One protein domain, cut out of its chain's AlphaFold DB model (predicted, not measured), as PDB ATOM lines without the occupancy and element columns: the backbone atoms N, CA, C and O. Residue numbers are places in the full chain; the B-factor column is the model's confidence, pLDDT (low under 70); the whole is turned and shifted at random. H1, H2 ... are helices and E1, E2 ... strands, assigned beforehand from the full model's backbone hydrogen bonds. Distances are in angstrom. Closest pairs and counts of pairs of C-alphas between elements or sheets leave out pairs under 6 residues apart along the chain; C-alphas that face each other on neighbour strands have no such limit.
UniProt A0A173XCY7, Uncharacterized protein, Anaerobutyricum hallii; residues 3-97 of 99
ATOM      1  N   TYR A   3       0.720   8.344  -2.673       92.56
ATOM      2  CA  TYR A   3      -0.192   9.380  -3.148       92.56
ATOM      3  C   TYR A   3      -1.303   9.645  -2.132       92.56
ATOM      4  O   TYR A   3      -1.634   8.792  -1.313       92.56
ATOM      5  N   TRP A   4      -1.863  10.849  -2.203       94.06
ATOM      6  CA  TRP A   4      -3.010  11.252  -1.403       94.06
ATOM      7  C   TRP A   4      -4.279  11.133  -2.240       94.06
ATOM      8  O   TRP A   4      -4.352  11.711  -3.324       94.06
ATOM      9  N   GLU A   5      -5.269  10.416  -1.724       93.94
ATOM     10  CA  GLU A   5      -6.618  10.339  -2.274       93.94
ATOM     11  C   GLU A   5      -7.552  11.253  -1.471       93.94
ATOM     12  O   GLU A   5      -7.462  11.325  -0.242       93.94
ATOM     13  N   ILE A   6      -8.441  11.962  -2.167       93.12
ATOM     14  CA  ILE A   6      -9.565  12.659  -1.536       93.12
ATOM     15  C   ILE A   6     -10.719  11.659  -1.486       93.12
ATOM     16  O   ILE A   6     -11.280  11.306  -2.522       93.12
ATOM     17  N   GLY A   7     -11.013  11.161  -0.290       84.81
ATOM     18  CA  GLY A   7     -12.076  10.196  -0.045       84.81
ATOM     19  C   GLY A   7     -13.458  10.839   0.052       84.81
ATOM     20  O   GLY A   7     -13.640  12.040  -0.160       84.81
ATOM     21  N   GLU A   8     -14.447  10.023   0.416       87.00
ATOM     22  CA  GLU A   8     -15.811  10.495   0.650       87.00
ATOM     23  C   GLU A   8     -15.854  11.557   1.747       87.00
ATOM     24  O   GLU A   8     -15.159  11.476   2.766       87.00
ATOM     25  N   LYS A   9     -16.699  12.564   1.528       90.12
ATOM     26  CA  LYS A   9     -16.959  13.587   2.530       90.12
ATOM     27  C   LYS A   9     -17.588  12.959   3.768       90.12
ATOM     28  O   LYS A   9     -18.410  12.048   3.667       90.12
ATOM     29  N   ASN A  10     -17.231  13.472   4.938       83.56
ATOM     30  CA  ASN A  10     -17.880  13.063   6.177       83.56
ATOM     31  C   ASN A  10     -19.336  13.583   6.248       83.56
ATOM     32  O   ASN A  10     -19.815  14.301   5.366       83.56
ATOM     33  N   LYS A  11     -20.040  13.269   7.344       85.69
ATOM     34  CA  LYS A  11     -21.425  13.720   7.599       85.69
ATOM     35  C   LYS A  11     -21.620  15.250   7.623       85.69
ATOM     36  O   LYS A  11     -22.757  15.703   7.642       85.69
ATOM     37  N   PHE A  12     -20.531  16.017   7.630       86.12
ATOM     38  CA  PHE A  12     -20.492  17.481   7.635       86.12
ATOM     39  C   PHE A  12     -20.014  18.066   6.300       86.12
ATOM     40  O   PHE A  12     -19.651  19.235   6.230       86.12
ATOM     41  N   GLU A  13     -19.973  17.255   5.239       87.31
ATOM     42  CA  GLU A  13     -19.527  17.650   3.899       87.31
ATOM     43  C   GLU A  13     -18.045  18.072   3.799       87.31
ATOM     44  O   GLU A  13     -17.636  18.684   2.804       87.31
ATOM     45  N   ILE A  14     -17.226  17.701   4.791       88.50
ATOM     46  CA  ILE A  14     -15.782  17.970   4.832       88.50
ATOM     47  C   ILE A  14     -15.030  16.831   4.144       88.50
ATOM     48  O   ILE A  14     -15.310  15.655   4.382       88.50
ATOM     49  N   GLU A  15     -14.069  17.189   3.294       92.19
ATOM     50  CA  GLU A  15     -13.219  16.242   2.572       92.19
ATOM     51  C   GLU A  15     -12.333  15.429   3.525       92.19
ATOM     52  O   GLU A  15     -11.630  15.987   4.372       92.19
ATOM     53  N   CYS A  16     -12.342  14.107   3.351       91.81
ATOM     54  CA  CYS A  16     -11.415  13.200   4.019       91.81
ATOM     55  C   CYS A  16     -10.201  12.964   3.116       91.81
ATOM     56  O   CYS A  16     -10.356  12.707   1.923       91.81
ATOM     57  N   TYR A  17      -8.996  12.983   3.674       94.12
ATOM     58  CA  TYR A  17      -7.766  12.702   2.936       94.12
ATOM     59  C   TYR A  17      -7.189  11.372   3.396       94.12
ATOM     60  O   TYR A  17      -7.046  11.144   4.594       94.12
ATOM     61  N   LYS A  18      -6.837  10.498   2.453       94.25
ATOM     62  CA  LYS A  18      -6.242   9.184   2.725       94.25
ATOM     63  C   LYS A  18      -4.868   9.092   2.080       94.25
ATOM     64  O   LYS A  18      -4.704   9.451   0.913       94.25
ATOM     65  N   LEU A  19      -3.882   8.621   2.832       94.38
ATOM     66  CA  LEU A  19      -2.538   8.355   2.342       94.38
ATOM     67  C   LEU A  19      -2.436   6.896   1.916       94.38
ATOM     68  O   LEU A  19      -2.544   5.986   2.737       94.38
ATOM     69  N   HIS A  20      -2.172   6.703   0.630       93.31
ATOM     70  CA  HIS A  20      -1.946   5.400   0.031       93.31
ATOM     71  C   HIS A  20      -0.457   5.178  -0.185       93.31
ATOM     72  O   HIS A  20       0.257   6.035  -0.726       93.31
ATOM     73  N   LEU A  21       0.004   3.994   0.202       90.56
ATOM     74  CA  LEU A  21       1.356   3.531  -0.032       90.56
ATOM     75  C   LEU A  21       1.329   2.246  -0.858       90.56
ATOM     76  O   LEU A  21       0.840   1.204  -0.430       90.56
ATOM     77  N   LYS A  22       1.926   2.320  -2.047       87.62
ATOM     78  CA  LYS A  22       2.237   1.145  -2.860       87.62
ATOM     79  C   LYS A  22       3.533   0.535  -2.378       87.62
ATOM     80  O   LYS A  22       4.608   1.097  -2.649       87.62
ATOM     81  N   LEU A  23       3.402  -0.577  -1.666       80.75
ATOM     82  CA  LEU A  23       4.513  -1.358  -1.152       80.75
ATOM     83  C   LEU A  23       5.169  -2.171  -2.280       80.75
ATOM     84  O   LEU A  23       4.486  -2.615  -3.206       80.75
ATOM     85  N   PRO A  24       6.499  -2.361  -2.236       72.50
ATOM     86  CA  PRO A  24       7.203  -3.196  -3.206       72.50
ATOM     87  C   PRO A  24       6.923  -4.698  -3.020       72.50
ATOM     88  O   PRO A  24       7.093  -5.461  -3.967       72.50
ATOM     89  N   TYR A  25       6.488  -5.108  -1.824       66.62
ATOM     90  CA  TYR A  25       6.203  -6.491  -1.438       66.62
ATOM     91  C   TYR A  25       4.946  -6.545  -0.547       66.62
ATOM     92  O   TYR A  25       4.705  -5.601   0.205       66.62
ATOM     93  N   GLY A  26       4.174  -7.638  -0.627       64.50
ATOM     94  CA  GLY A  26       2.922  -7.860   0.118       64.50
ATOM     95  C   GLY A  26       1.724  -8.192  -0.787       64.50
ATOM     96  O   GLY A  26       1.734  -7.864  -1.975       64.50
ATOM     97  N   ASP A  27       0.701  -8.855  -0.233       63.28
ATOM     98  CA  ASP A  27      -0.560  -9.172  -0.935       63.28
ATOM     99  C   ASP A  27      -1.359  -7.907  -1.301       63.28
ATOM    100  O   ASP A  27      -2.020  -7.846  -2.341       63.28
ATOM    101  N   GLU A  28      -1.231  -6.853  -0.496       67.25
ATOM    102  CA  GLU A  28      -1.878  -5.563  -0.712       67.25
ATOM    103  C   GLU A  28      -0.937  -4.613  -1.463       67.25
ATOM    104  O   GLU A  28      -0.082  -3.937  -0.892       67.25
ATOM    105  N   LYS A  29      -1.101  -4.556  -2.789       69.56
ATOM    106  CA  LYS A  29      -0.312  -3.670  -3.668       69.56
ATOM    107  C   LYS A  29      -0.551  -2.181  -3.415       69.56
ATOM    108  O   LYS A  29       0.239  -1.361  -3.880       69.56
ATOM    109  N   ASP A  30      -1.642  -1.841  -2.739       82.38
ATOM    110  CA  ASP A  30      -2.042  -0.481  -2.405       82.38
ATOM    111  C   ASP A  30      -2.671  -0.491  -1.009       82.38
ATOM    112  O   ASP A  30      -3.753  -1.041  -0.822       82.38
ATOM    113  N   LYS A  31      -1.945   0.041  -0.021       88.31
ATOM    114  CA  LYS A  31      -2.355   0.039   1.385       88.31
ATOM    115  C   LYS A  31      -2.644   1.465   1.837       88.31
ATOM    116  O   LYS A  31      -1.821   2.358   1.621       88.31
ATOM    117  N   VAL A  32      -3.780   1.674   2.499       90.44
ATOM    118  CA  VAL A  32      -4.050   2.928   3.215       90.44
ATOM    119  C   VAL A  32      -3.299   2.878   4.537       90.44
ATOM    120  O   VAL A  32      -3.545   1.996   5.352       90.44
ATOM    121  N   VAL A  33      -2.362   3.801   4.734       91.75
ATOM    122  CA  VAL A  33      -1.512   3.829   5.938       91.75
ATOM    123  C   VAL A  33      -1.971   4.869   6.953       91.75
ATOM    124  O   VAL A  33      -1.708   4.728   8.141       91.75
ATOM    125  N   ALA A  34      -2.674   5.906   6.504       93.56
ATOM    126  CA  ALA A  34      -3.256   6.924   7.367       93.56
ATOM    127  C   ALA A  34      -4.394   7.645   6.645       93.56
ATOM    128  O   ALA A  34      -4.423   7.722   5.414       93.56
ATOM    129  N   GLY A  35      -5.306   8.226   7.409       93.75
ATOM    130  CA  GLY A  35      -6.315   9.148   6.923       93.75
ATOM    131  C   GLY A  35      -6.523  10.283   7.908       93.75
ATOM    132  O   GLY A  35      -6.311  10.126   9.105       93.75
ATOM    133  N   PHE A  36      -6.934  11.442   7.414       94.38
ATOM    134  CA  PHE A  36      -7.298  12.551   8.279       94.38
ATOM    135  C   PHE A  36      -8.429  13.387   7.685       94.38
ATOM    136  O   PHE A  36      -8.670  13.392   6.475       94.38
ATOM    137  N   VAL A  37      -9.119  14.121   8.549       93.69
ATOM    138  CA  VAL A  37     -10.188  15.054   8.189       93.69
ATOM    139  C   VAL A  37     -10.040  16.330   9.006       93.69
ATOM    140  O   VAL A  37      -9.524  16.298  10.122       93.69
ATOM    141  N   ARG A  38     -10.457  17.470   8.455       92.25
ATOM    142  CA  ARG A  38     -10.493  18.725   9.216       92.25
ATOM    143  C   ARG A  38     -11.630  18.685  10.237       92.25
ATOM    144  O   ARG A  38     -12.722  18.220   9.912       92.25
ATOM    145  N   ASP A  39     -11.374  19.190  11.438       89.50
ATOM    146  CA  ASP A  39     -12.409  19.388  12.451       89.50
ATOM    147  C   ASP A  39     -13.446  20.411  11.949       89.50
ATOM    148  O   ASP A  39     -13.119  21.370  11.246       89.50
ATOM    149  N   GLU A  40     -14.720  20.185  12.263       87.00
ATOM    150  CA  GLU A  40     -15.812  21.064  11.828       87.00
ATOM    151  C   GLU A  40     -15.834  22.399  12.591       87.00
ATOM    152  O   GLU A  40     -16.279  23.412  12.052       87.00
ATOM    153  N   ASN A  41     -15.348  22.404  13.835       84.88
ATOM    154  CA  ASN A  41     -15.424  23.536  14.754       84.88
ATOM    155  C   ASN A  41     -14.138  24.372  14.745       84.88
ATOM    156  O   ASN A  41     -14.180  25.571  15.025       84.88
ATOM    157  N   GLU A  42     -12.998  23.755  14.426       86.12
ATOM    158  CA  GLU A  42     -11.674  24.378  14.491       86.12
ATOM    159  C   GLU A  42     -10.928  24.245  13.152       86.12
ATOM    160  O   GLU A  42     -10.408  23.190  12.799       86.12
ATOM    161  N   ASN A  43     -10.824  25.347  12.401       82.00
ATOM    162  CA  ASN A  43     -10.258  25.350  11.042       82.00
ATOM    163  C   ASN A  43      -8.789  24.899  10.939       82.00
ATOM    164  O   ASN A  43      -8.351  24.506   9.858       82.00
ATOM    165  N   ASN A  44      -8.024  24.996  12.024       90.81
ATOM    166  CA  ASN A  44      -6.618  24.600  12.100       90.81
ATOM    167  C   ASN A  44      -6.421  23.231  12.765       90.81
ATOM    168  O   ASN A  44      -5.282  22.810  12.947       90.81
ATOM    169  N   LYS A  45      -7.499  22.540  13.141       93.31
ATOM    170  CA  LYS A  45      -7.442  21.243  13.804       93.31
ATOM    171  C   LYS A  45      -7.856  20.138  12.851       93.31
ATOM    172  O   LYS A  45      -8.807  20.270  12.080       93.31
ATOM    173  N   TYR A  46      -7.132  19.036  12.922       93.19
ATOM    174  CA  TYR A  46      -7.346  17.864  12.096       93.19
ATOM    175  C   TYR A  46      -7.423  16.632  12.982       93.19
ATOM    176  O   TYR A  46      -6.738  16.544  13.998       93.19
ATOM    177  N   ILE A  47      -8.271  15.694  12.584       92.38
ATOM    178  CA  ILE A  47      -8.475  14.412  13.246       92.38
ATOM    179  C   ILE A  47      -7.830  13.351  12.356       92.38
ATOM    180  O   ILE A  47      -8.213  13.219  11.192       92.38
ATOM    181  N   CYS A  48      -6.844  12.632  12.886       92.69
ATOM    182  CA  CYS A  48      -6.099  11.573  12.214       92.69
ATOM    183  C   CYS A  48      -6.588  10.191  12.655       92.69
ATOM    184  O   CYS A  48      -6.922   9.978  13.818       92.69
ATOM    185  N   VAL A  49      -6.560   9.234  11.737       92.88
ATOM    186  CA  VAL A  49      -6.729   7.808  12.005       92.88
ATOM    187  C   VAL A  49      -5.670   7.037  11.224       92.88
ATOM    188  O   VAL A  49      -5.423   7.307  10.048       92.88
ATOM    189  N   SER A  50      -5.004   6.092  11.873       92.44
ATOM    190  CA  SER A  50      -3.983   5.265  11.240       92.44
ATOM    191  C   SER A  50      -3.800   3.982  12.035       92.44
ATOM    192  O   SER A  50      -3.289   4.020  13.151       92.44
ATOM    193  N   ASP A  51      -4.164   2.849  11.434       89.56
ATOM    194  CA  ASP A  51      -3.858   1.529  11.992       89.56
ATOM    195  C   ASP A  51      -2.344   1.327  12.155       89.56
ATOM    196  O   ASP A  51      -1.901   0.787  13.164       89.56
ATOM    197  N   GLU A  52      -1.536   1.822  11.207       87.69
ATOM    198  CA  GLU A  52      -0.070   1.692  11.252       87.69
ATOM    199  C   GLU A  52       0.540   2.407  12.457       87.69
ATOM    200  O   GLU A  52       1.444   1.877  13.091       87.69
ATOM    201  N   LEU A  53       0.046   3.604  12.777       87.06
ATOM    202  CA  LEU A  53       0.495   4.368  13.939       87.06
ATOM    203  C   LEU A  53      -0.234   3.966  15.228       87.06
ATOM    204  O   LEU A  53       0.092   4.499  16.288       87.06
ATOM    205  N   ASN A  54      -1.219   3.064  15.147       88.50
ATOM    206  CA  ASN A  54      -2.156   2.759  16.227       88.50
ATOM    207  C   ASN A  54      -2.832   4.032  16.791       88.50
ATOM    208  O   ASN A  54      -2.935   4.229  18.002       88.50
ATOM    209  N   ILE A  55      -3.245   4.924  15.885       87.69
ATOM    210  CA  ILE A  55      -3.924   6.185  16.187       87.69
ATOM    211  C   ILE A  55      -5.404   6.051  15.844       87.69
ATOM    212  O   ILE A  55      -5.765   5.915  14.673       87.69
ATOM    213  N   ASP A  56      -6.254   6.173  16.862       85.69
ATOM    214  CA  ASP A  56      -7.712   6.132  16.737       85.69
ATOM    215  C   ASP A  56      -8.288   7.525  17.055       85.69
ATOM    216  O   ASP A  56      -8.473   7.893  18.215       85.69
ATOM    217  N   TYR A  57      -8.520   8.329  16.011       84.50
ATOM    218  CA  TYR A  57      -9.095   9.684  16.091       84.50
ATOM    219  C   TYR A  57      -8.302  10.696  16.940       84.50
ATOM    220  O   TYR A  57      -8.892  11.530  17.633       84.50
ATOM    221  N   ASP A  58      -6.971  10.671  16.861       90.44
ATOM    222  CA  ASP A  58      -6.134  11.670  17.537       90.44
ATOM    223  C   ASP A  58      -6.169  13.022  16.810       90.44
ATOM    224  O   ASP A  58      -6.355  13.087  15.590       90.44
ATOM    225  N   THR A  59      -6.009  14.118  17.552       91.62
ATOM    226  CA  THR A  59      -6.139  15.470  17.003       91.62
ATOM    227  C   THR A  59      -4.820  16.218  16.993       91.62
ATOM    228  O   THR A  59      -4.160  16.323  18.023       91.62
ATOM    229  N   PHE A  60      -4.504  16.856  15.870       92.19
ATOM    230  CA  PHE A  60      -3.307  17.677  15.712       92.19
ATOM    231  C   PHE A  60      -3.636  19.015  15.039       92.19
ATOM    232  O   PHE A  60      -4.697  19.185  14.432       92.19
ATOM    233  N   ILE A  61      -2.734  19.987  15.180       93.38
ATOM    234  CA  ILE A  61      -2.903  21.341  14.644       93.38
ATOM    235  C   ILE A  61      -2.018  21.507  13.413       93.38
ATOM    236  O   ILE A  61      -0.832  21.188  13.453       93.38
ATOM    237  N   ALA A  62      -2.582  22.036  12.333       93.44
ATOM    238  CA  ALA A  62      -1.857  22.353  11.112       93.44
ATOM    239  C   ALA A  62      -2.414  23.628  10.470       93.44
ATOM    240  O   ALA A  62      -3.624  23.859  10.449       93.44
ATOM    241  N   ASP A  63      -1.536  24.441   9.886       92.00
ATOM    242  CA  ASP A  63      -1.934  25.697   9.238       92.00
ATOM    243  C   ASP A  63      -2.678  25.480   7.907       92.00
ATOM    244  O   ASP A  63      -3.356  26.374   7.402       92.00
ATOM    245  N   SER A  64      -2.543  24.305   7.286       92.12
ATOM    246  CA  SER A  64      -3.145  23.977   5.987       92.12
ATOM    247  C   SER A  64      -3.225  22.467   5.768       92.12
ATOM    248  O   SER A  64      -2.494  21.704   6.391       92.12
ATOM    249  N   VAL A  65      -4.044  22.028   4.806       91.38
ATOM    250  CA  VAL A  65      -4.138  20.608   4.416       91.38
ATOM    251  C   VAL A  65      -2.779  20.063   3.960       91.38
ATOM    252  O   VAL A  65      -2.435  18.928   4.269       91.38
ATOM    253  N   GLU A  66      -1.982  20.851   3.235       93.62
ATOM    254  CA  GLU A  66      -0.634  20.432   2.819       93.62
ATOM    255  C   GLU A  66       0.332  20.272   3.995       93.62
ATOM    256  O   GLU A  66       1.182  19.382   3.974       93.62
ATOM    257  N   ASP A  67       0.195  21.116   5.017       95.00
ATOM    258  CA  ASP A  67       0.975  21.002   6.246       95.00
ATOM    259  C   ASP A  67       0.555  19.754   7.032       95.00
ATOM    260  O   ASP A  67       1.399  18.937   7.393       95.00
ATOM    261  N   ALA A  68      -0.754  19.513   7.142       93.56
ATOM    262  CA  ALA A  68      -1.296  18.310   7.758       93.56
ATOM    263  C   ALA A  68      -0.800  17.026   7.078       93.56
ATOM    264  O   ALA A  68      -0.377  16.086   7.749       93.56
ATOM    265  N   LYS A  69      -0.762  17.007   5.738       95.06
ATOM    266  CA  LYS A  69      -0.183  15.893   4.972       95.06
ATOM    267  C   LYS A  69       1.277  15.643   5.345       95.06
ATOM    268  O   LYS A  69       1.654  14.496   5.561       95.06
ATOM    269  N   LYS A  70       2.096  16.697   5.430       94.94
ATOM    270  CA  LYS A  70       3.513  16.576   5.808       94.94
ATOM    271  C   LYS A  70       3.686  16.085   7.241       94.94
ATOM    272  O   LYS A  70       4.565  15.264   7.475       94.94
ATOM    273  N   GLN A  71       2.860  16.560   8.172       94.44
ATOM    274  CA  GLN A  71       2.902  16.115   9.564       94.44
ATOM    275  C   GLN A  71       2.590  14.619   9.678       94.44
ATOM    276  O   GLN A  71       3.389  13.881  10.247       94.44
ATOM    277  N   VAL A  72       1.507  14.146   9.049       92.81
ATOM    278  CA  VAL A  72       1.149  12.714   9.036       92.81
ATOM    279  C   VAL A  72       2.252  11.863   8.396       92.81
ATOM    280  O   VAL A  72       2.610  10.809   8.918       92.81
ATOM    281  N   GLU A  73       2.839  12.323   7.288       94.38
ATOM    282  CA  GLU A  73       3.983  11.646   6.662       94.38
ATOM    283  C   GLU A  73       5.219  11.603   7.572       94.38
ATOM    284  O   GLU A  73       5.939  10.605   7.565       94.38
ATOM    285  N   GLY A  74       5.463  12.662   8.349       94.12
ATOM    286  CA  GLY A  74       6.526  12.715   9.351       94.12
ATOM    287  C   GLY A  74       6.306  11.698  10.468       94.12
ATOM    288  O   GLY A  74       7.191  10.891  10.726       94.12
ATOM    289  N   MET A  75       5.099  11.657  11.040       92.38
ATOM    290  CA  MET A  75       4.733  10.696  12.090       92.38
ATOM    291  C   MET A  75       4.942   9.245  11.639       92.38
ATOM    292  O   MET A  75       5.526   8.450  12.371       92.38
ATOM    293  N   LEU A  76       4.523   8.908  10.414       92.12
ATOM    294  CA  LEU A  76       4.765   7.588   9.816       92.12
ATOM    295  C   LEU A  76       6.257   7.290   9.652       92.12
ATOM    296  O   LEU A  76       6.703   6.178   9.931       92.12
ATOM    297  N   LEU A  77       7.037   8.274   9.202       93.62
ATOM    298  CA  LEU A  77       8.470   8.105   9.005       93.62
ATOM    299  C   LEU A  77       9.202   7.849  10.326       93.62
ATOM    300  O   LEU A  77      10.063   6.972  10.367       93.62
ATOM    301  N   ASP A  78       8.895   8.616  11.370       94.19
ATOM    302  CA  ASP A  78       9.491   8.432  12.694       94.19
ATOM    303  C   ASP A  78       9.113   7.065  13.275       94.19
ATOM    304  O   ASP A  78      10.003   6.291  13.625       94.19
ATOM    305  N   HIS A  79       7.830   6.699  13.217       92.81
ATOM    306  CA  HIS A  79       7.355   5.395  13.676       92.81
ATOM    307  C   HIS A  79       8.071   4.221  12.993       92.81
ATOM    308  O   HIS A  79       8.566   3.311  13.658       92.81
ATOM    309  N   TRP A  80       8.182   4.231  11.661       92.69
ATOM    310  CA  TRP A  80       8.876   3.155  10.948       92.69
ATOM    311  C   TRP A  80      10.381   3.139  11.210       92.69
ATOM    312  O   TRP A  80      10.970   2.063  11.238       92.69
ATOM    313  N   LYS A  81      11.024   4.293  11.420       94.56
ATOM    314  CA  LYS A  81      12.440   4.324  11.820       94.56
ATOM    315  C   LYS A  81      12.644   3.676  13.185       94.56
ATOM    316  O   LYS A  81      13.580   2.899  13.334       94.56
ATOM    317  N   GLU A  82      11.771   3.956  14.150       94.44
ATOM    318  CA  GLU A  82      11.810   3.308  15.464       94.44
ATOM    319  C   GLU A  82      11.596   1.792  15.345       94.44
ATOM    320  O   GLU A  82      12.345   1.016  15.939       94.44
ATOM    321  N   GLN A  83      10.642   1.357  14.513       92.50
ATOM    322  CA  GLN A  83      10.429  -0.066  14.233       92.50
ATOM    323  C   GLN A  83      11.647  -0.733  13.582       92.50
ATOM    324  O   GLN A  83      11.985  -1.857  13.948       92.50
ATOM    325  N   ILE A  84      12.319  -0.063  12.636       94.56
ATOM    326  CA  ILE A  84      13.546  -0.580  12.010       94.56
ATOM    327  C   ILE A  84      14.617  -0.803  13.075       94.56
ATOM    328  O   ILE A  84      15.143  -1.906  13.154       94.56
ATOM    329  N   VAL A  85      14.879   0.192  13.929       95.81
ATOM    330  CA  VAL A  85      15.884   0.074  14.999       95.81
ATOM    331  C   VAL A  85      15.555  -1.086  15.941       95.81
ATOM    332  O   VAL A  85      16.435  -1.878  16.272       95.81
ATOM    333  N   TYR A  86      14.288  -1.228  16.340       93.62
ATOM    334  CA  TYR A  86      13.845  -2.347  17.173       93.62
ATOM    335  C   TYR A  86      14.088  -3.710  16.505       93.62
ATOM    336  O   TYR A  86      14.563  -4.648  17.144       93.62
ATOM    337  N   LEU A  87      13.774  -3.831  15.214       95.12
ATOM    338  CA  LEU A  87      13.976  -5.070  14.466       95.12
ATOM    339  C   LEU A  87      15.461  -5.375  14.250       95.12
ATOM    340  O   LEU A  87      15.846  -6.539  14.323       95.12
ATOM    341  N   GLU A  88      16.292  -4.360  14.013       95.38
ATOM    342  CA  GLU A  88      17.747  -4.511  13.922       95.38
ATOM    343  C   GLU A  88      18.334  -5.039  15.240       95.38
ATOM    344  O   GLU A  88      19.123  -5.984  15.209       95.38
ATOM    345  N   ASP A  89      17.887  -4.520  16.390       94.81
ATOM    346  CA  ASP A  89      18.279  -5.022  17.716       94.81
ATOM    347  C   ASP A  89      17.836  -6.481  17.934       94.81
ATOM    348  O   ASP A  89      18.631  -7.331  18.337       94.81
ATOM    349  N   CYS A  90      16.598  -6.826  17.557       94.06
ATOM    350  CA  CYS A  90      16.111  -8.209  17.620       94.06
ATOM    351  C   CYS A  90      16.943  -9.168  16.751       94.06
ATOM    352  O   CYS A  90      17.183 -10.313  17.142       94.06
ATOM    353  N   ILE A  91      17.368  -8.728  15.563       95.56
ATOM    354  CA  ILE A  91      18.221  -9.522  14.671       95.56
ATOM    355  C   ILE A  91      19.598  -9.730  15.302       95.56
ATOM    356  O   ILE A  91      20.090 -10.859  15.287       95.56
ATOM    357  N   ASP A  92      20.199  -8.685  15.881       94.75
ATOM    358  CA  ASP A  92      21.487  -8.798  16.570       94.75
ATOM    359  C   ASP A  92      21.407  -9.785  17.741       94.75
ATOM    360  O   ASP A  92      22.237 -10.689  17.841       94.75
ATOM    361  N   LEU A  93      20.345  -9.711  18.549       94.12
ATOM    362  CA  LEU A  93      20.098 -10.658  19.639       94.12
ATOM    363  C   LEU A  93      19.982 -12.109  19.150       94.12
ATOM    364  O   LEU A  93      20.489 -13.014  19.808       94.12
ATOM    365  N   LEU A  94      19.346 -12.356  18.003       93.69
ATOM    366  CA  LEU A  94      19.221 -13.706  17.443       93.69
ATOM    367  C   LEU A  94      20.519 -14.221  16.802       93.69
ATOM    368  O   LEU A  94      20.749 -15.428  16.785       93.69
ATOM    369  N   GLN A  95      21.349 -13.336  16.249       92.56
ATOM    370  CA  GLN A  95      22.597 -13.707  15.570       92.56
ATOM    371  C   GLN A  95      23.789 -13.820  16.526       92.56
ATOM    372  O   GLN A  95      24.633 -14.700  16.352       92.56
ATOM    373  N   ASN A  96      23.858 -12.930  17.516       88.19
ATOM    374  CA  ASN A  96      24.999 -12.740  18.412       88.19
ATOM    375  C   ASN A  96      24.663 -13.008  19.884       88.19
ATOM    376  O   ASN A  96      25.558 -12.925  20.733       88.19
ATOM    377  N   GLY A  97      23.405 -13.340  20.198       68.06
ATOM    378  CA  GLY A  97      22.985 -13.793  21.518       68.06
ATOM    379  C   GLY A  97      23.775 -15.030  21.923       68.06
ATOM    380  O   GLY A  97      23.479 -16.143  21.497       68.06
TER     381      GLY A  97
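AT A GLANCE: This is residues 3 to 97 of the 99 residues of an uncharacterized protein of Anaerobutyricum hallii (UniProt A0A173XCY7). A strongly twisted sheet of five strands has one long helix, H1, packed over one face by its residues 65 to 76; residues 81 to 97 stick out as an arm that makes the length. The 95 printed residues run E1 to E5, a meander, each strand the antiparallel neighbour of the one before, then H1. The class is mixed, in two layers, and the whole is loose, with a radius of gyration of the C-alphas of 16.2 A and spans of 55 by 28 by 20 A.

IN THESE COORDINATES: E1, residues 3 to 6, begins at C-alpha 3 (-0.192, 9.380, -3.148). E2 is residues 16 to 21, E3 31 to 38 and 21.8 A long, E4 45 to 50, E5 55 to 61. H1, residues 65 to 96, is 46.4 A long and ends at C-alpha 96 (24.999, -12.740, 18.412).

HOW THE PARTS SIT: Four hairpins have N and O within hydrogen-bond range: E1 and E2, N 5 and O 18, 2.9 A; E2 and E3, N 19 and O 34, 2.8 A; E3 and E4, N 37 and O 47, 2.9 A; E4 and E5, N 48 and O 58, 2.8 A. H1 is on the sheet; its closest C-alphas to E3 are those of Val 72 and Ala 34, 7.5 A. In H1 every O i to N i+4 pair is within range.

THE WHOLE: The farthest C-alphas, of Glu 13 and Asn 96, are 55.8 A apart. The printed part has no cut and no long link. Residues 25 to 29 and 97 have pLDDT under 70.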